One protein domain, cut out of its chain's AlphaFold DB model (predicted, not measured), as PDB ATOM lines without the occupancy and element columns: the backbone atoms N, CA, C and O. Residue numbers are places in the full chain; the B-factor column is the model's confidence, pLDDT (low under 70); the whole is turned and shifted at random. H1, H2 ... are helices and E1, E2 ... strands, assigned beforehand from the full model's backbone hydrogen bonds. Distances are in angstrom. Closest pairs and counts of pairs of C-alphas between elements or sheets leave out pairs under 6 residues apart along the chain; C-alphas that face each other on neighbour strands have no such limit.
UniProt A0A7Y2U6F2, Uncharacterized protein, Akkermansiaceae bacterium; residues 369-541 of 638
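Overview. This is residues 369 to 541 of the 638 residues of an uncharacterized protein of Akkermansiaceae bacterium (UniProt A0A7Y2U6F2). A small three-stranded sheet, E3, E5 and E4, stands beside a group of crossed helices, in which H1 and H5 cross the long H3 and H7 meets both H5 and E3. The hairpin E1 and E2 lies at one end of the body, and at the other a long loop, residues 488 to 527, reaches outward, its tip at residues 502 to 507 sticking out. The printed part has 173 residues, under half of them in named elements, in the order H1 E1 E2 E3 E4 H2 E5 H3 H4 H5 H6 H7, of mixed class. The sheet E3 E5 E4 is mixed; the whole is compact, with a radius of gyration of the C-alphas of 17.3 A and spans of 55 by 40 by 24 A.

Arrangement. H1, residues 369 to 378, touches H3, residues 429 to 446, at a steep tilt of 54 degrees, opposite ways; their closest C-alphas, of Trp 371 and Ala 436, are 5.2 A apart. E1, residues 382 to 384, and E2, residues 389 to 391, form an antiparallel hairpin, N 383 and O 390 being 2.8 A apart. E3, residues 396 to 399, is antiparallel to inner strand E5, residues 423 to 427, with N 425 and O 398 at 2.7 A. E4, residues 406 to 408, is parallel to E5, with N 424 and O 406 at 2.9 A. E4, H2, residues 418 to 421, and E5 make a strand-helix-strand unit, two parallel neighbour strands with a helix between, its crossover right-handed. H1, H2, H3 and H7, residues 528 to 538, only graze this sheet. H5, residues 472 to 479, touches H3 at a steep tilt of 57 degrees, closest at the C-alphas of Gln 438 and Ala 476, 4.9 A. H5 also touches H7, closest at the C-alphas of Glu 474 and Gln 528, 4.8 A, and only just touches H4, residues 452 to 456, with 3 pairs of C-alphas within 8 A, the closest Phe 455 and Thr 472, 6.0 A. H6, residues 484 to 487, touches no helix. Every O i to N i+4 pair is within hydrogen-bond range in H3, H4 and H5, against 5 of 6 in H1 and 4 of 7 in H7; H2 and H6 are too short for one.

Along the chain. H1 begins at C-alpha 369 (14.839, 15.954, -46.634) and measures 15.4 A. E5 is 13.1 A long, H3 25.5 A, H5 10.6 A and H7 15.3 A, ending at C-alpha 538 (-1.577, 13.826, -46.848).

Size, cuts and confidence. The C-alphas farthest apart, of Gly 393 and Leu 504, are 55.6 A apart. The printed part has no cut. The links H4 to H5 and H6 to H7 are long. Mean pLDDT of the printed part is 88.9; residues 498 to 508 are under 70.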
ATOM      1  N   GLU A 369      15.069  16.284 -45.228       98.31
ATOM      2  CA  GLU A 369      14.839  15.954 -46.634       98.31
ATOM      3  C   GLU A 369      13.398  15.497 -46.865       98.31
ATOM      4  O   GLU A 369      12.755  15.944 -47.813       98.31
ATOM      5  N   ALA A 370      12.865  14.657 -45.973       96.75
ATOM      6  CA  ALA A 370      11.490  14.180 -46.060       96.75
ATOM      7  C   ALA A 370      10.482  15.334 -45.916       96.75
ATOM      8  O   ALA A 370       9.546  15.433 -46.710       96.75
ATOM      9  N   TRP A 371      10.695  16.238 -44.953       97.81
ATOM     10  CA  TRP A 371       9.871  17.442 -44.799       97.81
ATOM     11  C   TRP A 371      10.022  18.414 -45.970       97.81
ATOM     12  O   TRP A 371       9.022  18.937 -46.454       97.81
ATOM     13  N   THR A 372      11.242  18.612 -46.473       97.56
ATOM     14  CA  THR A 372      11.509  19.459 -47.646       97.56
ATOM     15  C   THR A 372      10.743  18.935 -48.858       97.56
ATOM     16  O   THR A 372      10.042  19.700 -49.514       97.56
ATOM     17  N   ALA A 373      10.813  17.627 -49.124       95.62
ATOM     18  CA  ALA A 373      10.086  16.993 -50.221       95.62
ATOM     19  C   ALA A 373       8.564  17.111 -50.049       95.62
ATOM     20  O   ALA A 373       7.851  17.371 -51.016       95.62
ATOM     21  N   PHE A 374       8.063  16.954 -48.820       95.38
ATOM     22  CA  PHE A 374       6.638  17.067 -48.533       95.38
ATOM     23  C   PHE A 374       6.104  18.492 -48.739       95.38
ATOM     24  O   PHE A 374       5.107  18.678 -49.438       95.38
ATOM     25  N   LEU A 375       6.793  19.500 -48.195       95.38
ATOM     26  CA  LEU A 375       6.455  20.919 -48.358       95.38
ATOM     27  C   LEU A 375       6.583  21.382 -49.815       95.38
ATOM     28  O   LEU A 375       5.763  22.166 -50.285       95.38
ATOM     29  N   SER A 376       7.564  20.842 -50.541       93.75
ATOM     30  CA  SER A 376       7.773  21.105 -51.970       93.75
ATOM     31  C   SER A 376       6.734  20.428 -52.867       93.75
ATOM     32  O   SER A 376       6.763  20.615 -54.079       93.75
ATOM     33  N   GLY A 377       5.781  19.671 -52.315       89.88
ATOM     34  CA  GLY A 377       4.733  18.999 -53.089       89.88
ATOM     35  C   GLY A 377       3.800  19.941 -53.864       89.88
ATOM     36  O   GLY A 377       2.967  19.459 -54.630       89.88
ATOM     37  N   LEU A 378       3.920  21.258 -53.656       87.62
ATOM     38  CA  LEU A 378       3.217  22.300 -54.406       87.62
ATOM     39  C   LEU A 378       4.040  22.904 -55.554       87.62
ATOM     40  O   LEU A 378       3.489  23.684 -56.331       87.62
ATOM     41  N   GLN A 379       5.325  22.565 -55.678       89.44
ATOM     42  CA  GLN A 379       6.158  23.016 -56.793       89.44
ATOM     43  C   GLN A 379       5.594  22.515 -58.126       89.44
ATOM     44  O   GLN A 379       5.019  21.429 -58.217       89.44
ATOM     45  N   GLY A 380       5.746  23.326 -59.170       83.81
ATOM     46  CA  GLY A 380       5.223  23.042 -60.506       83.81
ATOM     47  C   GLY A 380       3.700  23.147 -60.636       83.81
ATOM     48  O   GLY A 380       3.188  23.000 -61.743       83.81
ATOM     49  N   LEU A 381       2.960  23.423 -59.554       86.56
ATOM     50  CA  LEU A 381       1.524  23.683 -59.633       86.56
ATOM     51  C   LEU A 381       1.273  25.160 -59.945       86.56
ATOM     52  O   LEU A 381       1.706  26.052 -59.213       86.56
ATOM     53  N   GLU A 382       0.529  25.416 -61.016       88.88
ATOM     54  CA  GLU A 382      -0.076  26.724 -61.243       88.88
ATOM     55  C   GLU A 382      -1.321  26.872 -60.368       88.88
ATOM     56  O   GLU A 382      -2.292  26.119 -60.487       88.88
ATOM     57  N   ARG A 383      -1.301  27.858 -59.474       88.50
ATOM     58  CA  ARG A 383      -2.441  28.218 -58.637       88.50
ATOM     59  C   ARG A 383      -3.305  29.247 -59.370       88.50
ATOM     60  O   ARG A 383      -2.799  30.324 -59.685       88.50
ATOM     61  N   PRO A 384      -4.604  28.984 -59.585       89.75
ATOM     62  CA  PRO A 384      -5.522  29.989 -60.101       89.75
ATOM     63  C   PRO A 384      -5.608  31.198 -59.165       89.75
ATOM     64  O   PRO A 384      -5.616  31.055 -57.946       89.75
ATOM     65  N   THR A 385      -5.707  32.386 -59.741       89.62
ATOM     66  CA  THR A 385      -5.943  33.659 -59.049       89.62
ATOM     67  C   THR A 385      -7.230  34.279 -59.585       89.62
ATOM     68  O   THR A 385      -7.771  33.819 -60.589       89.62
ATOM     69  N   THR A 386      -7.718  35.354 -58.970       82.81
ATOM     70  CA  THR A 386      -8.965  36.011 -59.412       82.81
ATOM     71  C   THR A 386      -8.938  36.520 -60.860       82.81
ATOM     72  O   THR A 386      -9.999  36.746 -61.439       82.81
ATOM     73  N   LYS A 387      -7.752  36.723 -61.458       79.88
ATOM     74  CA  LYS A 387      -7.597  37.244 -62.831       79.88
ATOM     75  C   LYS A 387      -6.660  36.431 -63.738       79.88
ATOM     76  O   LYS A 387      -6.611  36.708 -64.932       79.88
ATOM     77  N   SER A 388      -5.883  35.488 -63.205       87.50
ATOM     78  CA  SER A 388      -4.836  34.742 -63.933       87.50
ATOM     79  C   SER A 388      -4.436  33.468 -63.160       87.50
ATOM     80  O   SER A 388      -5.242  32.939 -62.400       87.50
ATOM     81  N   SER A 389      -3.192  33.008 -63.260       86.62
ATOM     82  CA  SER A 389      -2.564  32.019 -62.379       86.62
ATOM     83  C   SER A 389      -1.235  32.554 -61.820       86.62
ATOM     84  O   SER A 389      -0.693  33.547 -62.301       86.62
ATOM     85  N   THR A 390      -0.731  31.937 -60.751       84.56
ATOM     86  CA  THR A 390       0.602  32.194 -60.187       84.56
ATOM     87  C   THR A 390       1.277  30.878 -59.802       84.56
ATOM     88  O   THR A 390       0.592  29.905 -59.482       84.56
ATOM     89  N   GLY A 391       2.608  30.826 -59.807       81.00
ATOM     90  CA  GLY A 391       3.375  29.592 -59.599       81.00
ATOM     91  C   GLY A 391       3.765  28.924 -60.919       81.00
ATOM     92  O   GLY A 391       4.096  29.614 -61.877       81.00
ATOM     93  N   GLY A 392       3.771  27.587 -60.964       71.19
ATOM     94  CA  GLY A 392       4.138  26.824 -62.172       71.19
ATOM     95  C   GLY A 392       5.644  26.600 -62.389       71.19
ATOM     96  O   GLY A 392       6.041  26.071 -63.424       71.19
ATOM     97  N   GLY A 393       6.483  26.964 -61.413       80.38
ATOM     98  CA  GLY A 393       7.942  26.793 -61.450       80.38
ATOM     99  C   GLY A 393       8.496  26.057 -60.225       80.38
ATOM    100  O   GLY A 393       7.863  25.154 -59.683       80.38
ATOM    101  N   THR A 394       9.682  26.459 -59.766       80.31
ATOM    102  CA  THR A 394      10.357  25.892 -58.581       80.31
ATOM    103  C   THR A 394       9.807  26.395 -57.245       80.31
ATOM    104  O   THR A 394      10.258  25.954 -56.188       80.31
ATOM    105  N   ASP A 395       8.847  27.312 -57.269       81.31
ATOM    106  CA  ASP A 395       8.333  27.943 -56.061       81.31
ATOM    107  C   ASP A 395       7.086  27.228 -55.536       81.31
ATOM    108  O   ASP A 395       6.268  26.723 -56.308       81.31
ATOM    109  N   SER A 396       6.910  27.223 -54.211       91.50
ATOM    110  CA  SER A 396       5.678  26.731 -53.579       91.50
ATOM    111  C   SER A 396       4.799  27.895 -53.145       91.50
ATOM    112  O   SER A 396       5.226  28.742 -52.360       91.50
ATOM    113  N   VAL A 397       3.556  27.923 -53.635       92.81
ATOM    114  CA  VAL A 397       2.580  28.969 -53.295       92.81
ATOM    115  C   VAL A 397       1.562  28.449 -52.280       92.81
ATOM    116  O   VAL A 397       0.617  27.722 -52.622       92.81
ATOM    117  N   PHE A 398       1.726  28.877 -51.031       94.06
ATOM    118  CA  PHE A 398       0.770  28.666 -49.947       94.06
ATOM    119  C   PHE A 398      -0.261  29.793 -49.935       94.06
ATOM    120  O   PHE A 398       0.052  30.941 -50.223       94.06
ATOM    121  N   SER A 399      -1.516  29.473 -49.651       92.19
ATOM    122  CA  SER A 399      -2.597  30.456 -49.613       92.19
ATOM    123  C   SER A 399      -3.730  29.916 -48.762       92.19
ATOM    124  O   SER A 399      -3.973  28.707 -48.760       92.19
ATOM    125  N   ARG A 400      -4.447  30.816 -48.087       91.38
ATOM    126  CA  ARG A 400      -5.749  30.513 -47.471       91.38
ATOM    127  C   ARG A 400      -6.945  30.737 -48.341       91.38
ATOM    128  O   ARG A 400      -8.024  30.276 -48.002       91.38
ATOM    129  N   ILE A 401      -6.765  31.489 -49.407       90.94
ATOM    130  CA  ILE A 401      -7.811  31.718 -50.382       90.94
ATOM    131  C   ILE A 401      -7.537  30.755 -51.533       90.94
ATOM    132  O   ILE A 401      -6.401  30.660 -52.009       90.94
ATOM    133  N   VAL A 402      -8.555  30.022 -51.967       88.38
ATOM    134  CA  VAL A 402      -8.492  29.076 -53.082       88.38
ATOM    135  C   VAL A 402      -8.006  29.806 -54.331       88.38
ATOM    136  O   VAL A 402      -7.065  29.344 -54.980       88.38
ATOM    137  N   GLN A 403      -8.586  30.981 -54.602       89.75
ATOM    138  CA  GLN A 403      -8.198  31.889 -55.682       89.75
ATOM    139  C   GLN A 403      -7.737  33.241 -55.113       89.75
ATOM    140  O   GLN A 403      -8.531  34.183 -55.041       89.75
ATOM    141  N   PRO A 404      -6.472  33.367 -54.671       90.56
ATOM    142  CA  PRO A 404      -5.961  34.640 -54.175       90.56
ATOM    143  C   PRO A 404      -5.919  35.683 -55.304       90.56
ATOM    144  O   PRO A 404      -5.988  35.350 -56.487       90.56
ATOM    145  N   MET A 405      -5.774  36.966 -54.970       88.00
ATOM    146  CA  MET A 405      -5.615  38.022 -55.985       88.00
ATOM    147  C   MET A 405      -4.259  37.957 -56.699       88.00
ATOM    148  O   MET A 405      -4.111  38.469 -57.806       88.00
ATOM    149  N   GLY A 406      -3.268  37.360 -56.046       89.06
ATOM    150  CA  GLY A 406      -1.914  37.160 -56.542       89.06
ATOM    151  C   GLY A 406      -1.068  36.473 -55.475       89.06
ATOM    152  O   GLY A 406      -1.586  36.060 -54.436       89.06
ATOM    153  N   SER A 407       0.238  36.381 -55.697       90.38
ATOM    154  CA  SER A 407       1.176  35.915 -54.677       90.38
ATOM    155  C   SER A 407       2.394  36.821 -54.569       90.38
ATOM    156  O   SER A 407       2.733  37.532 -55.515       90.38
ATOM    157  N   ALA A 408       3.051  36.791 -53.413       91.81
ATOM    158  CA  ALA A 408       4.262  37.552 -53.157       91.81
ATOM    159  C   ALA A 408       5.309  36.708 -52.416       91.81
ATOM    160  O   ALA A 408       4.981  35.895 -51.543       91.81
ATOM    161  N   THR A 409       6.575  36.920 -52.774       91.88
ATOM    162  CA  THR A 409       7.745  36.339 -52.100       91.88
ATOM    163  C   THR A 409       7.974  36.990 -50.739       91.88
ATOM    164  O   THR A 409       7.356  38.009 -50.415       91.88
ATOM    165  N   SER A 410       8.890  36.445 -49.935       88.75
ATOM    166  CA  SER A 410       9.230  37.013 -48.626       88.75
ATOM    167  C   SER A 410       9.541  38.490 -48.650       88.75
ATOM    168  O   SER A 410       8.854  39.234 -47.951       88.75
ATOM    169  N   GLY A 411      10.450  38.937 -49.517       85.56
ATOM    170  CA  GLY A 411      10.791  40.357 -49.662       85.56
ATOM    171  C   GLY A 411       9.653  41.250 -50.175       85.56
ATOM    172  O   GLY A 411       9.697  42.458 -49.975       85.56
ATOM    173  N   GLY A 412       8.631  40.682 -50.823       84.88
ATOM    174  CA  GLY A 412       7.501  41.432 -51.382       84.88
ATOM    175  C   GLY A 412       6.309  41.600 -50.437       84.88
ATOM    176  O   GLY A 412       5.328  42.245 -50.808       84.88
ATOM    177  N   VAL A 413       6.354  41.007 -49.241       87.62
ATOM    178  CA  VAL A 413       5.249  41.029 -48.274       87.62
ATOM    179  C   VAL A 413       5.550  41.999 -47.134       87.62
ATOM    180  O   VAL A 413       6.523  41.836 -46.409       87.62
ATOM    181  N   SER A 414       4.677  42.992 -46.979       84.94
ATOM    182  CA  SER A 414       4.621  43.948 -45.869       84.94
ATOM    183  C   SER A 414       3.176  44.446 -45.728       84.94
ATOM    184  O   SER A 414       2.398  44.320 -46.678       84.94
ATOM    185  N   VAL A 415       2.818  44.992 -44.562       78.06
ATOM    186  CA  VAL A 415       1.491  45.569 -44.288       78.06
ATOM    187  C   VAL A 415       1.145  46.693 -45.266       78.06
ATOM    188  O   VAL A 415       0.016  46.738 -45.745       78.06
ATOM    189  N   ASP A 416       2.102  47.548 -45.621       75.62
ATOM    190  CA  ASP A 416       1.848  48.726 -46.470       75.62
ATOM    191  C   ASP A 416       1.930  48.419 -47.972       75.62
ATOM    192  O   ASP A 416       1.667  49.266 -48.825       75.62
ATOM    193  N   ASN A 417       2.291  47.184 -48.322       79.44
ATOM    194  CA  ASN A 417       2.494  46.764 -49.700       79.44
ATOM    195  C   ASN A 417       1.400  45.806 -50.158       79.44
ATOM    196  O   ASN A 417       0.976  44.901 -49.436       79.44
ATOM    197  N   ARG A 418       1.032  45.901 -51.440       81.62
ATOM    198  CA  ARG A 418       0.046  45.012 -52.077       81.62
ATOM    199  C   ARG A 418       0.338  43.519 -51.887       81.62
ATOM    200  O   ARG A 418      -0.597  42.718 -51.814       81.62
ATOM    201  N   GLY A 419       1.609  43.129 -51.780       85.12
ATOM    202  CA  GLY A 419       2.001  41.741 -51.532       85.12
ATOM    203  C   GLY A 419       1.439  41.171 -50.225       85.12
ATOM    204  O   GLY A 419       0.984  40.028 -50.226       85.12
ATOM    205  N   GLY A 420       1.349  41.970 -49.152       86.88
ATOM    206  CA  GLY A 420       0.770  41.552 -47.865       86.88
ATOM    207  C   GLY A 420      -0.729  41.251 -47.903       86.88
ATOM    208  O   GLY A 420      -1.256  40.589 -47.010       86.88
ATOM    209  N   TRP A 421      -1.408  41.664 -48.973       86.44
ATOM    210  CA  TRP A 421      -2.857  41.545 -49.137       86.44
ATOM    211  C   TRP A 421      -3.278  40.701 -50.336       86.44
ATOM    212  O   TRP A 421      -4.465  40.472 -50.555       86.44
ATOM    213  N   SER A 422      -2.314  40.226 -51.126       86.31
ATOM    214  CA  SER A 422      -2.592  39.475 -52.353       86.31
ATOM    215  C   SER A 422      -3.147  38.070 -52.077       86.31
ATOM    216  O   SER A 422      -3.864  37.529 -52.915       86.31
ATOM    217  N   GLY A 423      -2.866  37.508 -50.894       88.06
ATOM    218  CA  GLY A 423      -3.402  36.234 -50.397       88.06
ATOM    219  C   GLY A 423      -2.524  35.010 -50.649       88.06
ATOM    220  O   GLY A 423      -2.589  34.057 -49.878       88.06
ATOM    221  N   GLY A 424      -1.677  35.036 -51.682       91.31
ATOM    222  CA  GLY A 424      -0.679  33.999 -51.932       91.31
ATOM    223  C   GLY A 424       0.688  34.331 -51.328       91.31
ATOM    224  O   GLY A 424       1.233  35.414 -51.540       91.31
ATOM    225  N   ARG A 425       1.285  33.358 -50.645       93.69
ATOM    226  CA  ARG A 425       2.648  33.379 -50.112       93.69
ATOM    227  C   ARG A 425       3.537  32.449 -50.930       93.69
ATOM    228  O   ARG A 425       3.341  31.235 -50.906       93.69
ATOM    229  N   THR A 426       4.511  33.011 -51.636       93.94
ATOM    230  CA  THR A 426       5.494  32.247 -52.412       93.94
ATOM    231  C   THR A 426       6.740  32.003 -51.565       93.94
ATOM    232  O   THR A 426       7.377  32.969 -51.148       93.94
ATOM    233  N   LEU A 427       7.088  30.735 -51.328       94.25
ATOM    234  CA  LEU A 427       8.331  30.334 -50.665       94.25
ATOM    235  C   LEU A 427       9.313  29.744 -51.679       94.25
ATOM    236  O   LEU A 427       8.949  28.876 -52.482       94.25
ATOM    237  N   SER A 428      10.558  30.206 -51.606       92.50
ATOM    238  CA  SER A 428      11.693  29.661 -52.351       92.50
ATOM    239  C   SER A 428      12.113  28.285 -51.822       92.50
ATOM    240  O   SER A 428      11.759  27.883 -50.711       92.50
ATOM    241  N   ALA A 429      12.914  27.555 -52.602       92.31
ATOM    242  CA  ALA A 429      13.441  26.254 -52.190       92.31
ATOM    243  C   ALA A 429      14.263  26.324 -50.885       92.31
ATOM    244  O   ALA A 429      14.153  25.432 -50.042       92.31
ATOM    245  N   ASP A 430      15.034  27.399 -50.689       94.00
ATOM    246  CA  ASP A 430      15.842  27.600 -49.481       94.00
ATOM    247  C   ASP A 430      14.970  27.891 -48.256       94.00
ATOM    248  O   ASP A 430      15.203  27.336 -47.182       94.00
ATOM    249  N   GLU A 431      13.913  28.690 -48.415       96.00
ATOM    250  CA  GLU A 431      12.940  28.946 -47.347       96.00
ATOM    251  C   GLU A 431      12.168  27.683 -46.968       96.00
ATOM    252  O   GLU A 431      11.962  27.425 -45.784       96.00
ATOM    253  N   ILE A 432      11.797  26.851 -47.948       96.50
ATOM    254  CA  ILE A 432      11.174  25.546 -47.692       96.50
ATOM    255  C   ILE A 432      12.130  24.634 -46.919       96.50
ATOM    256  O   ILE A 432      11.712  23.981 -45.961       96.50
ATOM    257  N   ARG A 433      13.413  24.586 -47.302       97.31
ATOM    258  CA  ARG A 433      14.421  23.776 -46.604       97.31
ATOM    259  C   ARG A 433      14.679  24.293 -45.187       97.31
ATOM    260  O   ARG A 433      14.805  23.488 -44.265       97.31
ATOM    261  N   SER A 434      14.711  25.613 -44.999       97.94
ATOM    262  CA  SER A 434      14.820  26.254 -43.683       97.94
ATOM    263  C   SER A 434      13.622  25.898 -42.801       97.94
ATOM    264  O   SER A 434      13.798  25.377 -41.698       97.94
ATOM    265  N   LEU A 435      12.400  26.056 -43.324       98.50
ATOM    266  CA  LEU A 435      11.164  25.679 -42.640       98.50
ATOM    267  C   LEU A 435      11.159  24.194 -42.264       98.50
ATOM    268  O   LEU A 435      10.852  23.858 -41.125       98.50
ATOM    269  N   ALA A 436      11.555  23.302 -43.176       98.62
ATOM    270  CA  ALA A 436      11.683  21.873 -42.898       98.62
ATOM    271  C   ALA A 436      12.657  21.591 -41.740       98.62
ATOM    272  O   ALA A 436      12.360  20.771 -40.870       98.62
ATOM    273  N   GLY A 437      13.795  22.290 -41.699       98.69
ATOM    274  CA  GLY A 437      14.748  22.223 -40.592       98.69
ATOM    275  C   GLY A 437      14.121  22.622 -39.256       98.69
ATOM    276  O   GLY A 437      14.252  21.887 -38.276       98.69
ATOM    277  N   GLN A 438      13.378  23.732 -39.229       98.75
ATOM    278  CA  GLN A 438      12.702  24.208 -38.018       98.75
ATOM    279  C   GLN A 438      11.559  23.285 -37.577       98.75
ATOM    280  O   GLN A 438      11.426  23.015 -36.384       98.75
ATOM    281  N   ILE A 439      10.795  22.712 -38.514       98.69
ATOM    282  CA  ILE A 439       9.773  21.703 -38.196       98.69
ATOM    283  C   ILE A 439      10.422  20.481 -37.541       98.69
ATOM    284  O   ILE A 439       9.917  19.996 -36.534       98.69
ATOM    285  N   VAL A 440      11.555  19.992 -38.053       98.62
ATOM    286  CA  VAL A 440      12.261  18.847 -37.451       98.62
ATOM    287  C   VAL A 440      12.725  19.146 -36.024       98.62
ATOM    288  O   VAL A 440      12.682  18.247 -35.182       98.62
ATOM    289  N   ILE A 441      13.156  20.376 -35.732       98.44
ATOM    290  CA  ILE A 441      13.509  20.786 -34.364       98.44
ATOM    291  C   ILE A 441      12.267  20.712 -33.467       98.44
ATOM    292  O   ILE A 441      12.304  20.040 -32.440       98.44
ATOM    293  N   GLU A 442      11.147  21.301 -33.886       97.94
ATOM    294  CA  GLU A 442       9.893  21.265 -33.119       97.94
ATOM    295  C   GLU A 442       9.360  19.833 -32.928       97.94
ATOM    296  O   GLU A 442       8.899  19.477 -31.845       97.94
ATOM    297  N   VAL A 443       9.475  18.970 -33.944       97.81
ATOM    298  CA  VAL A 443       9.107  17.547 -33.854       97.81
ATOM    299  C   VAL A 443       9.976  16.815 -32.831       97.81
ATOM    300  O   VAL A 443       9.459  15.995 -32.080       97.81
ATOM    301  N   LYS A 444      11.280  17.105 -32.763       97.38
ATOM    302  CA  LYS A 444      12.185  16.503 -31.768       97.38
ATOM    303  C   LYS A 444      11.921  17.009 -30.350       97.38
ATOM    304  O   LYS A 444      12.086  16.244 -29.409       97.38
ATOM    305  N   GLU A 445      11.531  18.270 -30.200       95.94
ATOM    306  CA  GLU A 445      11.254  18.881 -28.895       95.94
ATOM    307  C   GLU A 445       9.886  18.482 -28.329       95.94
ATOM    308  O   GLU A 445       9.736  18.340 -27.117       95.94
ATOM    309  N   ARG A 446       8.882  18.308 -29.195       95.31
ATOM    310  CA  ARG A 446       7.485  18.092 -28.788       95.31
ATOM    311  C   ARG A 446       6.985  16.676 -29.022       95.31
ATOM    312  O   ARG A 446       5.985  16.302 -28.415       95.31
ATOM    313  N   GLY A 447       7.587  15.945 -29.953       90.81
ATOM    314  CA  GLY A 447       7.125  14.637 -30.395       90.81
ATOM    315  C   GLY A 447       7.696  13.464 -29.582       90.81
ATOM    316  O   GLY A 447       8.470  13.657 -28.647       90.81
ATOM    317  N   PRO A 448       7.341  12.223 -29.957       95.06
ATOM    318  CA  PRO A 448       6.413  11.894 -31.035       95.06
ATOM    319  C   PRO A 448       4.968  12.273 -30.681       95.06
ATOM    320  O   PRO A 448       4.488  12.010 -29.581       95.06
ATOM    321  N   PHE A 449       4.271  12.876 -31.637       96.88
ATOM    322  CA  PHE A 449       2.861  13.224 -31.545       96.88
ATOM    323  C   PHE A 449       1.995  11.975 -31.668       96.88
ATOM    324  O   PHE A 449       2.198  11.143 -32.560       96.88
ATOM    325  N   VAL A 450       1.001  11.864 -30.789       93.69
ATOM    326  CA  VAL A 450       0.086  10.710 -30.746       93.69
ATOM    327  C   VAL A 450      -1.138  10.878 -31.648       93.69
ATOM    328  O   VAL A 450      -1.811   9.892 -31.951       93.69
ATOM    329  N   SER A 451      -1.426  12.107 -32.087       94.19
ATOM    330  CA  SER A 451      -2.578  12.467 -32.921       94.19
ATOM    331  C   SER A 451      -2.286  13.727 -33.753       94.19
ATOM    332  O   SER A 451      -1.349  14.471 -33.451       94.19
ATOM    333  N   LEU A 452      -3.039  13.966 -34.831       96.31
ATOM    334  CA  LEU A 452      -2.880  15.192 -35.620       96.31
ATOM    335  C   LEU A 452      -3.264  16.424 -34.799       96.31
ATOM    336  O   LEU A 452      -2.589  17.443 -34.911       96.31
ATOM    337  N   ALA A 453      -4.281  16.335 -33.936       95.81
ATOM    338  CA  ALA A 453      -4.589  17.418 -33.010       95.81
ATOM    339  C   ALA A 453      -3.416  17.723 -32.065       95.81
ATOM    340  O   ALA A 453      -3.110  18.893 -31.866       95.81
ATOM    341  N   ASP A 454      -2.709  16.703 -31.559       95.94
ATOM    342  CA  ASP A 454      -1.512  16.875 -30.719       95.94
ATOM    343  C   ASP A 454      -0.367  17.599 -31.455       95.94
ATOM    344  O   ASP A 454       0.360  18.391 -30.863       95.94
ATOM    345  N   PHE A 455      -0.221  17.362 -32.763       97.88
ATOM    346  CA  PHE A 455       0.740  18.075 -33.614       97.88
ATOM    347  C   PHE A 455       0.346  19.541 -33.859       97.88
ATOM    348  O   PHE A 455       1.205  20.427 -33.894       97.88
ATOM    349  N   ILE A 456      -0.947  19.790 -34.060       97.69
ATOM    350  CA  ILE A 456      -1.496  21.087 -34.474       97.69
ATOM    351  C   ILE A 456      -1.657  22.032 -33.283       97.69
ATOM    352  O   ILE A 456      -1.410  23.227 -33.427       97.69
ATOM    353  N   ASN A 457      -2.068  21.526 -32.125       97.69
ATOM    354  CA  ASN A 457      -2.310  22.330 -30.933       97.69
ATOM    355  C   ASN A 457      -1.025  22.694 -30.184       97.69
ATOM    356  O   ASN A 457       0.019  22.051 -30.305       97.69
ATOM    357  N   ARG A 458      -1.129  23.734 -29.353       96.25
ATOM    358  CA  ARG A 458      -0.159  24.012 -28.287       96.25
ATOM    359  C   ARG A 458      -0.174  22.904 -27.226       96.25
ATOM    360  O   ARG A 458      -1.167  22.199 -27.057       96.25
ATOM    361  N   ARG A 459       0.902  22.789 -26.448       95.31
ATOM    362  CA  ARG A 459       0.954  21.913 -25.268       95.31
ATOM    363  C   ARG A 459       0.229  22.573 -24.094       95.31
ATOM    364  O   ARG A 459       0.532  23.707 -23.741       95.31
ATOM    365  N   LEU A 460      -0.683  21.856 -23.445       93.62
ATOM    366  CA  LEU A 460      -1.235  22.279 -22.156       93.62
ATOM    367  C   LEU A 460      -0.168  22.045 -21.076       93.62
ATOM    368  O   LEU A 460      -0.020  20.941 -20.560       93.62
ATOM    369  N   ALA A 461       0.658  23.060 -20.834       93.38
ATOM    370  CA  ALA A 461       1.864  22.992 -20.012       93.38
ATOM    371  C   ALA A 461       2.119  24.352 -19.336       93.38
ATOM    372  O   ALA A 461       1.550  25.347 -19.782       93.38
ATOM    373  N   PRO A 462       2.965  24.432 -18.291       92.19
ATOM    374  CA  PRO A 462       3.256  25.698 -17.620       92.19
ATOM    375  C   PRO A 462       3.805  26.761 -18.585       92.19
ATOM    376  O   PRO A 462       4.491  26.423 -19.549       92.19
ATOM    377  N   LYS A 463       3.604  28.051 -18.265       90.19
ATOM    378  CA  LYS A 463       4.089  29.212 -19.054       90.19
ATOM    379  C   LYS A 463       5.585  29.148 -19.402       90.19
ATOM    380  O   LYS A 463       6.002  29.664 -20.432       90.19
ATOM    381  N   SER A 464       6.400  28.517 -18.556       93.12
ATOM    382  CA  SER A 464       7.841  28.336 -18.792       93.12
ATOM    383  C   SER A 464       8.163  27.420 -19.976       93.12
ATOM    384  O   SER A 464       9.281  27.451 -20.488       93.12
ATOM    385  N   ASN A 465       7.207  26.605 -20.426       93.94
ATOM    386  CA  ASN A 465       7.346  25.780 -21.611       93.94
ATOM    387  C   ASN A 465       6.917  26.575 -22.852       93.94
ATOM    388  O   ASN A 465       5.738  26.876 -23.019       93.94
ATOM    389  N   ALA A 466       7.853  26.855 -23.761       90.44
ATOM    390  CA  ALA A 466       7.577  27.590 -25.000       90.44
ATOM    391  C   ALA A 466       6.513  26.918 -25.894       90.44
ATOM    392  O   ALA A 466       5.802  27.597 -26.634       90.44
ATOM    393  N   ALA A 467       6.342  25.594 -25.795       95.12
ATOM    394  CA  ALA A 467       5.308  24.865 -26.526       95.12
ATOM    395  C   ALA A 467       3.884  25.173 -26.035       95.12
ATOM    396  O   ALA A 467       2.922  24.763 -26.684       95.12
ATOM    397  N   SER A 468       3.736  25.881 -24.911       94.56
ATOM    398  CA  SER A 468       2.439  26.259 -24.351       94.56
ATOM    399  C   SER A 468       1.768  27.442 -25.042       94.56
ATOM    400  O   SER A 468       0.573  27.634 -24.835       94.56
ATOM    401  N   SER A 469       2.493  28.190 -25.881       92.75
ATOM    402  CA  SER A 469       1.977  29.395 -26.546       92.75
ATOM    403  C   SER A 469       1.407  29.143 -27.940       92.75
ATOM    404  O   SER A 469       0.574  29.921 -28.391       92.75
ATOM    405  N   MET A 470       1.872  28.109 -28.648       95.75
ATOM    406  CA  MET A 470       1.458  27.835 -30.030       95.75
ATOM    407  C   MET A 470       1.751  26.397 -30.471       95.75
ATOM    408  O   MET A 470       2.513  25.683 -29.813       95.75
ATOM    409  N   GLY A 471       1.175  25.983 -31.600       96.81
ATOM    410  CA  GLY A 471       1.373  24.676 -32.226       96.81
ATOM    411  C   GLY A 471       2.710  24.514 -32.950       96.81
ATOM    412  O   GLY A 471       3.508  25.445 -33.056       96.81
ATOM    413  N   THR A 472       2.958  23.303 -33.449       97.88
ATOM    414  CA  THR A 472       4.264  22.894 -33.997       97.88
ATOM    415  C   THR A 472       4.650  23.671 -35.257       97.88
ATOM    416  O   THR A 472       5.782  24.138 -35.366       97.88
ATOM    417  N   LEU A 473       3.729  23.829 -36.216       98.06
ATOM    418  CA  LEU A 473       4.038  24.528 -37.468       98.06
ATOM    419  C   LEU A 473       4.093  26.043 -37.269       98.06
ATOM    420  O   LEU A 473       4.925  26.691 -37.894       98.06
ATOM    421  N   GLU A 474       3.250  26.600 -36.396       97.62
ATOM    422  CA  GLU A 474       3.288  28.032 -36.071       97.62
ATOM    423  C   GLU A 474       4.643  28.407 -35.450       97.62
ATOM    424  O   GLU A 474       5.291  29.358 -35.886       97.62
ATOM    425  N   ALA A 475       5.135  27.589 -34.513       97.75
ATOM    426  CA  ALA A 475       6.444  27.786 -33.900       97.75
ATOM    427  C   ALA A 475       7.598  27.612 -34.905       97.75
ATOM    428  O   ALA A 475       8.534  28.415 -34.918       97.75
ATOM    429  N   ALA A 476       7.504  26.635 -35.815       98.44
ATOM    430  CA  ALA A 476       8.489  26.453 -36.879       98.44
ATOM    431  C   ALA A 476       8.531  27.638 -37.861       98.44
ATOM    432  O   ALA A 476       9.618  28.050 -38.262       98.44
ATOM    433  N   ILE A 477       7.374  28.209 -38.225       97.94
ATOM    434  CA  ILE A 477       7.279  29.414 -39.067       97.94
ATOM    435  C   ILE A 477       7.977  30.594 -38.384       97.94
ATOM    436  O   ILE A 477       8.771  31.284 -39.027       97.94
ATOM    437  N   ALA A 478       7.720  30.795 -37.087       95.88
ATOM    438  CA  ALA A 478       8.349  31.856 -36.305       95.88
ATOM    439  C   ALA A 478       9.876  31.677 -36.218       95.88
ATOM    440  O   ALA A 478      10.621  32.621 -36.468       95.88
ATOM    441  N   ARG A 479      10.364  30.456 -35.948       97.06
ATOM    442  CA  ARG A 479      11.808  30.145 -35.921       97.06
ATOM    443  C   ARG A 479      12.481  30.300 -37.282       97.06
ATOM    444  O   ARG A 479      13.654  30.648 -37.345       97.06
ATOM    445  N   ALA A 480      11.750  30.033 -38.362       97.38
ATOM    446  CA  ALA A 480      12.229  30.204 -39.729       97.38
ATOM    447  C   ALA A 480      12.184  31.667 -40.200       97.38
ATOM    448  O   ALA A 480      12.624  31.935 -41.316       97.38
ATOM    449  N   GLN A 481      11.661  32.593 -39.379       95.88
ATOM    450  CA  GLN A 481      11.635  34.035 -39.663       95.88
ATOM    451  C   GLN A 481      10.880  34.390 -40.954       95.88
ATOM    452  O   GLN A 481      11.103  35.422 -41.584       95.88
ATOM    453  N   LEU A 482       9.924  33.543 -41.354       95.50
ATOM    454  CA  LEU A 482       9.218  33.693 -42.631       95.50
ATOM    455  C   LEU A 482       8.271  34.897 -42.661       95.50
ATOM    456  O   LEU A 482       7.803  35.260 -43.736       95.50
ATOM    457  N   ASN A 483       7.974  35.514 -41.516       95.19
ATOM    458  CA  ASN A 483       7.126  36.704 -41.417       95.19
ATOM    459  C   ASN A 483       7.900  37.967 -41.006       95.19
ATOM    460  O   ASN A 483       7.270  39.008 -40.819       95.19
ATOM    461  N   ASP A 484       9.235  37.925 -40.918       93.44
ATOM    462  CA  ASP A 484      10.044  39.027 -40.373       93.44
ATOM    463  C   ASP A 484       9.796  40.366 -41.073       93.44
ATOM    464  O   ASP A 484       9.755  41.391 -40.409       93.44
ATOM    465  N   ASN A 485       9.523  40.386 -42.381       89.94
ATOM    466  CA  ASN A 485       9.227  41.635 -43.098       89.94
ATOM    467  C   ASN A 485       7.916  42.309 -42.658       89.94
ATOM    468  O   ASN A 485       7.796  43.527 -42.751       89.94
ATOM    469  N   ILE A 486       6.940  41.541 -42.165       88.25
ATOM    470  CA  ILE A 486       5.712  42.084 -41.565       88.25
ATOM    471  C   ILE A 486       5.974  42.490 -40.106       88.25
ATOM    472  O   ILE A 486       5.361  43.417 -39.586       88.25
ATOM    473  N   GLU A 487       6.880  41.783 -39.431       90.62
ATOM    474  CA  GLU A 487       7.184  41.977 -38.015       90.62
ATOM    475  C   GLU A 487       8.358  42.925 -37.742       90.62
ATOM    476  O   GLU A 487       8.700  43.139 -36.580       90.62
ATOM    477  N   ALA A 488       9.012  43.461 -38.771       86.94
ATOM    478  CA  ALA A 488      10.167  44.339 -38.623       86.94
ATOM    479  C   ALA A 488       9.757  45.735 -38.141       86.94
ATOM    480  O   ALA A 488      10.487  46.358 -37.373       86.94
ATOM    481  N   ASP A 489       8.584  46.209 -38.565       81.19
ATOM    482  CA  ASP A 489       8.093  47.532 -38.203       81.19
ATOM    483  C   ASP A 489       7.405  47.516 -36.831       81.19
ATOM    484  O   ASP A 489       6.384  46.850 -36.617       81.19
ATOM    485  N   GLY A 490       7.970  48.289 -35.900       78.81
ATOM    486  CA  GLY A 490       7.445  48.474 -34.550       78.81
ATOM    487  C   GLY A 490       6.031  49.051 -34.511       78.81
ATOM    488  O   GLY A 490       5.306  48.806 -33.545       78.81
ATOM    489  N   LEU A 491       5.589  49.742 -35.570       75.12
ATOM    490  CA  LEU A 491       4.212  50.220 -35.703       75.12
ATOM    491  C   LEU A 491       3.202  49.074 -35.625       75.12
ATOM    492  O   LEU A 491       2.106  49.256 -35.090       75.12
ATOM    493  N   PHE A 492       3.569  47.879 -36.089       79.00
ATOM    494  CA  PHE A 492       2.681  46.721 -36.131       79.00
ATOM    495  C   PHE A 492       2.879  45.752 -34.965       79.00
ATOM    496  O   PHE A 492       2.158  44.758 -34.895       79.00
ATOM    497  N   HIS A 493       3.782  46.025 -34.021       84.44
ATOM    498  CA  HIS A 493       4.013  45.142 -32.873       84.44
ATOM    499  C   HIS A 493       2.833  45.138 -31.909       84.44
ATOM    500  O   HIS A 493       2.250  46.180 -31.604       84.44
ATOM    501  N   THR A 494       2.478  43.959 -31.407       80.44
ATOM    502  CA  THR A 494       1.548  43.873 -30.283       80.44
ATOM    503  C   THR A 494       2.197  44.414 -29.011       80.44
ATOM    504  O   THR A 494       3.418  44.434 -28.863       80.44
ATOM    505  N   THR A 495       1.374  44.896 -28.083       74.88
ATOM    506  CA  THR A 495       1.835  45.364 -26.773       74.88
ATOM    507  C   THR A 495       1.567  44.316 -25.702       74.88
ATOM    508  O   THR A 495       0.471  43.758 -25.629       74.88
ATOM    509  N   SER A 496       2.555  44.099 -24.836       73.19
ATOM    510  CA  SER A 496       2.404  43.376 -23.568       73.19
ATOM    511  C   SER A 496       2.138  44.315 -22.383       73.19
ATOM    512  O   SER A 496       1.974  43.866 -21.250       73.19
ATOM    513  N   ASN A 497       2.077  45.632 -22.616       70.56
ATOM    514  CA  ASN A 497       1.847  46.608 -21.558       70.56
ATOM    515  C   ASN A 497       0.385  46.564 -21.098       70.56
ATOM    516  O   ASN A 497      -0.502  46.869 -21.886       70.56
ATOM    517  N   ASN A 498       0.154  46.263 -19.819       68.69
ATOM    518  CA  ASN A 498      -1.154  46.291 -19.158       68.69
ATOM    519  C   ASN A 498      -1.240  47.355 -18.044       68.69
ATOM    520  O   ASN A 498      -2.109  47.271 -17.178       68.69
ATOM    521  N   ALA A 499      -0.345  48.350 -18.025       68.12
ATOM    522  CA  ALA A 499      -0.262  49.347 -16.952       68.12
ATOM    523  C   ALA A 499      -1.565  50.141 -16.765       68.12
ATOM    524  O   ALA A 499      -1.908  50.503 -15.642       68.12
ATOM    525  N   ASN A 500      -2.307  50.349 -17.855       61.56
ATOM    526  CA  ASN A 500      -3.602  51.026 -17.856       61.56
ATOM    527  C   ASN A 500      -4.786  50.031 -17.851       61.56
ATOM    528  O   ASN A 500      -5.916  50.430 -18.141       61.56
ATOM    529  N   ASP A 501      -4.550  48.745 -17.547       67.00
ATOM    530  CA  ASP A 501      -5.602  47.749 -17.329       67.00
ATOM    531  C   ASP A 501      -6.086  47.827 -15.880       67.00
ATOM    532  O   ASP A 501      -5.419  47.383 -14.937       67.00
ATOM    533  N   ASN A 502      -7.270  48.397 -15.697       64.06
ATOM    534  CA  ASN A 502      -7.893  48.569 -14.391       64.06
ATOM    535  C   ASN A 502      -8.683  47.330 -13.944       64.06
ATOM    536  O   ASN A 502      -9.323  47.358 -12.893       64.06
ATOM    537  N   ASN A 503      -8.600  46.217 -14.683       60.19
ATOM    538  CA  ASN A 503      -9.084  44.930 -14.202       60.19
ATOM    539  C   ASN A 503      -8.322  44.502 -12.936       60.19
ATOM    540  O   ASN A 503      -7.109  44.730 -12.813       60.19
ATOM    541  N   LEU A 504      -9.015  43.818 -12.011       55.03
ATOM    542  CA  LEU A 504      -8.345  43.128 -10.899       55.03
ATOM    543  C   LEU A 504      -7.292  42.174 -11.461       55.03
ATOM    544  O   LEU A 504      -7.497  41.585 -12.520       55.03
ATOM    545  N   ALA A 505      -6.202  41.972 -10.722       66.19
ATOM    546  CA  ALA A 505      -5.068  41.170 -11.179       66.19
ATOM    547  C   ALA A 505      -5.463  39.767 -11.684       66.19
ATOM    548  O   ALA A 505      -4.897  39.302 -12.665       66.19
ATOM    549  N   SER A 506      -6.468  39.127 -11.075       60.16
ATOM    550  CA  SER A 506      -6.979  37.812 -11.490       60.16
ATOM    551  C   SER A 506      -7.777  37.810 -12.804       60.16
ATOM    552  O   SER A 506      -8.024  36.740 -13.345       60.16
ATOM    553  N   TRP A 507      -8.208  38.976 -13.300       58.25
ATOM    554  CA  TRP A 507      -8.982  39.147 -14.543       58.25
ATOM    555  C   TRP A 507      -8.172  39.756 -15.682       58.25
ATOM    556  O   TRP A 507      -8.708  39.932 -16.775       58.25
ATOM    557  N   ARG A 508      -6.923  40.150 -15.427       69.75
ATOM    558  CA  ARG A 508      -6.069  40.708 -16.472       69.75
ATOM    559  C   ARG A 508      -5.717  39.600 -17.454       69.75
ATOM    560  O   ARG A 508      -5.248  38.540 -17.047       69.75
ATOM    561  N   VAL A 509      -5.937  39.864 -18.736       72.62
ATOM    562  CA  VAL A 509      -5.486  38.978 -19.810       72.62
ATOM    563  C   VAL A 509      -3.970  38.859 -19.802       72.62
ATOM    564  O   VAL A 509      -3.253  39.828 -19.531       72.62
ATOM    565  N   ASP A 510      -3.478  37.668 -20.131       78.00
ATOM    566  CA  ASP A 510      -2.048  37.462 -20.326       78.00
ATOM    567  C   ASP A 510      -1.675  37.885 -21.750       78.00
ATOM    568  O   ASP A 510      -1.760  37.107 -22.704       78.00
ATOM    569  N   LEU A 511      -1.300  39.157 -21.886       78.81
ATOM    570  CA  LEU A 511      -0.932  39.753 -23.167       78.81
ATOM    571  C   LEU A 511       0.339  39.132 -23.773       78.81
ATOM    572  O   LEU A 511       0.571  39.342 -24.962       78.81
ATOM    573  N   ASP A 512       1.110  38.334 -23.022       82.94
ATOM    574  CA  ASP A 512       2.288  37.622 -23.541       82.94
ATOM    575  C   ASP A 512       1.916  36.468 -24.488       82.94
ATOM    576  O   ASP A 512       2.770  35.956 -25.207       82.94
ATOM    577  N   LYS A 513       0.646  36.040 -24.508       86.06
ATOM    578  CA  LYS A 513       0.144  35.023 -25.452       86.06
ATOM    579  C   LYS A 513      -0.146  35.588 -26.842       86.06
ATOM    580  O   LYS A 513      -0.463  34.841 -27.762       86.06
ATOM    581  N   GLN A 514      -0.044  36.903 -27.011       85.56
ATOM    582  CA  GLN A 514      -0.262  37.538 -28.300       85.56
ATOM    583  C   GLN A 514       0.840  37.193 -29.307       85.56
ATOM    584  O   GLN A 514       2.004  37.076 -28.921       85.56
ATOM    585  N   PRO A 515       0.520  37.070 -30.611       90.31
ATOM    586  CA  PRO A 515       1.567  37.005 -31.616       90.31
ATOM    587  C   PRO A 515       2.325  38.333 -31.624       90.31
ATOM    588  O   PRO A 515       1.773  39.373 -31.265       90.31
ATOM    589  N   LYS A 516       3.571  38.322 -32.095       89.75
ATOM    590  CA  LYS A 516       4.432  39.512 -32.124       89.75
ATOM    591  C   LYS A 516       3.844  40.675 -32.930       89.75
ATOM    592  O   LYS A 516       4.058  41.828 -32.569       89.75
ATOM    593  N   SER A 517       3.099  40.396 -34.000       88.88
ATOM    594  CA  SER A 517       2.496  41.422 -34.856       88.88
ATOM    595  C   SER A 517       0.972  41.411 -34.801       88.88
ATOM    596  O   SER A 517       0.328  40.363 -34.873       88.88
ATOM    597  N   LYS A 518       0.386  42.609 -34.758       81.81
ATOM    598  CA  LYS A 518      -1.051  42.854 -34.909       81.81
ATOM    599  C   LYS A 518      -1.576  42.392 -36.273       81.81
ATOM    600  O   LYS A 518      -2.760  42.098 -36.412       81.81
ATOM    601  N   ALA A 519      -0.686  42.309 -37.266       85.50
ATOM    602  CA  ALA A 519      -0.985  41.849 -38.617       85.50
ATOM    603  C   ALA A 519      -1.061  40.320 -38.726       85.50
ATOM    604  O   ALA A 519      -1.277  39.802 -39.823       85.50
ATOM    605  N   TRP A 520      -0.899  39.580 -37.623       91.25
ATOM    606  CA  TRP A 520      -1.107  38.139 -37.642       91.25
ATOM    607  C   TRP A 520      -2.469  37.823 -38.259       91.25
ATOM    608  O   TRP A 520      -3.502  38.344 -37.838       91.25
ATOM    609  N   GLY A 521      -2.459  36.983 -39.288       89.06
ATOM    610  CA  GLY A 521      -3.664  36.576 -39.986       89.06
ATOM    611  C   GLY A 521      -4.151  37.520 -41.095       89.06
ATOM    612  O   GLY A 521      -5.174  37.210 -41.701       89.06
ATOM    613  N   ILE A 522      -3.429  38.577 -41.483       87.94
ATOM    614  CA  ILE A 522      -3.654  39.171 -42.819       87.94
ATOM    615  C   ILE A 522      -3.316  38.144 -43.924       87.94
ATOM    616  O   ILE A 522      -2.576  37.192 -43.654       87.94
ATOM    617  N   PRO A 523      -3.827  38.286 -45.163       89.19
ATOM    618  CA  PRO A 523      -3.699  37.243 -46.184       89.19
ATOM    619  C   PRO A 523      -2.253  36.878 -46.559       89.19
ATOM    620  O   PRO A 523      -1.995  35.734 -46.916       89.19
ATOM    621  N   GLY A 524      -1.312  37.824 -46.482       90.56
ATOM    622  CA  GLY A 524       0.111  37.594 -46.747       90.56
ATOM    623  C   GLY A 524       0.931  37.120 -45.542       90.56
ATOM    624  O   GLY A 524       2.075  36.716 -45.735       90.56
ATOM    625  N   TYR A 525       0.380  37.149 -44.321       93.31
ATOM    626  CA  TYR A 525       1.051  36.632 -43.124       93.31
ATOM    627  C   TYR A 525       0.939  35.109 -43.113       93.31
ATOM    628  O   TYR A 525      -0.169  34.583 -43.000       93.31
ATOM    629  N   LEU A 526       2.062  34.399 -43.228       95.75
ATOM    630  CA  LEU A 526       2.068  32.939 -43.269       95.75
ATOM    631  C   LEU A 526       1.749  32.378 -41.880       95.75
ATOM    632  O   LEU A 526       2.458  32.652 -40.919       95.75
ATOM    633  N   THR A 527       0.700  31.572 -41.788       96.56
ATOM    634  CA  THR A 527       0.249  30.905 -40.559       96.56
ATOM    635  C   THR A 527       0.300  29.390 -40.720       96.56
ATOM    636  O   THR A 527       0.286  28.862 -41.836       96.56
ATOM    637  N   GLN A 528       0.259  28.659 -39.609       96.81
ATOM    638  CA  GLN A 528       0.109  27.205 -39.598       96.81
ATOM    639  C   GLN A 528      -1.074  26.735 -40.458       96.81
ATOM    640  O   GLN A 528      -0.953  25.755 -41.195       96.81
ATOM    641  N   GLY A 529      -2.202  27.449 -40.417       95.19
ATOM    642  CA  GLY A 529      -3.369  27.130 -41.239       95.19
ATOM    643  C   GLY A 529      -3.065  27.141 -42.744       95.19
ATOM    644  O   GLY A 529      -3.604  26.316 -43.480       95.19
ATOM    645  N   ASP A 530      -2.176  28.032 -43.202       95.38
ATOM    646  CA  ASP A 530      -1.797  28.161 -44.618       95.38
ATOM    647  C   ASP A 530      -1.032  26.943 -45.126       95.38
ATOM    648  O   ASP A 530      -1.210  26.543 -46.278       95.38
ATOM    649  N   LEU A 531      -0.232  26.326 -44.255       96.00
ATOM    650  CA  LEU A 531       0.445  25.065 -44.538       96.00
ATOM    651  C   LEU A 531      -0.529  23.883 -44.444       96.00
ATOM    652  O   LEU A 531      -0.515  22.997 -45.296       96.00
ATOM    653  N   LEU A 532      -1.403  23.869 -43.432       95.62
ATOM    654  CA  LEU A 532      -2.319  22.753 -43.189       95.62
ATOM    655  C   LEU A 532      -3.359  22.571 -44.297       95.62
ATOM    656  O   LEU A 532      -3.697  21.433 -44.607       95.62
ATOM    657  N   GLU A 533      -3.871  23.638 -44.914       91.38
ATOM    658  CA  GLU A 533      -4.899  23.503 -45.953       91.38
ATOM    659  C   GLU A 533      -4.477  22.571 -47.109       91.38
ATOM    660  O   GLU A 533      -5.178  21.580 -47.337       91.38
ATOM    661  N   PRO A 534      -3.348  22.787 -47.806       90.19
ATOM    662  CA  PRO A 534      -2.917  21.880 -48.869       90.19
ATOM    663  C   PRO A 534      -2.314  20.559 -48.365       90.19
ATOM    664  O   PRO A 534      -2.371  19.551 -49.076       90.19
ATOM    665  N   LEU A 535      -1.710  20.540 -47.172       91.88
ATOM    666  CA  LEU A 535      -0.911  19.401 -46.705       91.88
ATOM    667  C   LEU A 535      -1.711  18.382 -45.900       91.88
ATOM    668  O   LEU A 535      -1.441  17.185 -46.002       91.88
ATOM    669  N   ALA A 536      -2.707  18.818 -45.130       91.69
ATOM    670  CA  ALA A 536      -3.400  17.954 -44.185       91.69
ATOM    671  C   ALA A 536      -4.014  16.680 -44.781       91.69
ATOM    672  O   ALA A 536      -3.917  15.640 -44.129       91.69
ATOM    673  N   PRO A 537      -4.572  16.672 -46.012       91.44
ATOM    674  CA  PRO A 537      -5.074  15.434 -46.600       91.44
ATOM    675  C   PRO A 537      -3.996  14.366 -46.812       91.44
ATOM    676  O   PRO A 537      -4.327  13.206 -47.036       91.44
ATOM    677  N   ALA A 538      -2.714  14.731 -46.767       91.94
ATOM    678  CA  ALA A 538      -1.577  13.826 -46.848       91.94
ATOM    679  C   ALA A 538      -0.880  13.589 -45.503       91.94
ATOM    680  O   ALA A 538       0.101  12.859 -45.486       91.94
ATOM    681  N   MET A 539      -1.330  14.176 -44.396       93.62
ATOM    682  CA  MET A 539      -0.659  14.049 -43.101       93.62
ATOM    683  C   MET A 539      -1.209  12.869 -42.293       93.62
ATOM    684  O   MET A 539      -2.393  12.542 -42.346       93.62
ATOM    685  N   THR A 540      -0.339  12.224 -41.521       93.50
ATOM    686  CA  THR A 540      -0.686  11.228 -40.501       93.50
ATOM    687  C   THR A 540       0.318  11.306 -39.351       93.50
ATOM    688  O   THR A 540       1.442  11.754 -39.541       93.50
ATOM    689  N   VAL A 541      -0.049  10.839 -38.161       93.62
ATOM    690  CA  VAL A 541       0.900  10.611 -37.049       93.62
ATOM    691  C   VAL A 541       1.421   9.178 -36.987       93.62
ATOM    692  O   VAL A 541       2.425   8.893 -36.331       93.62
TER     693      VAL A 541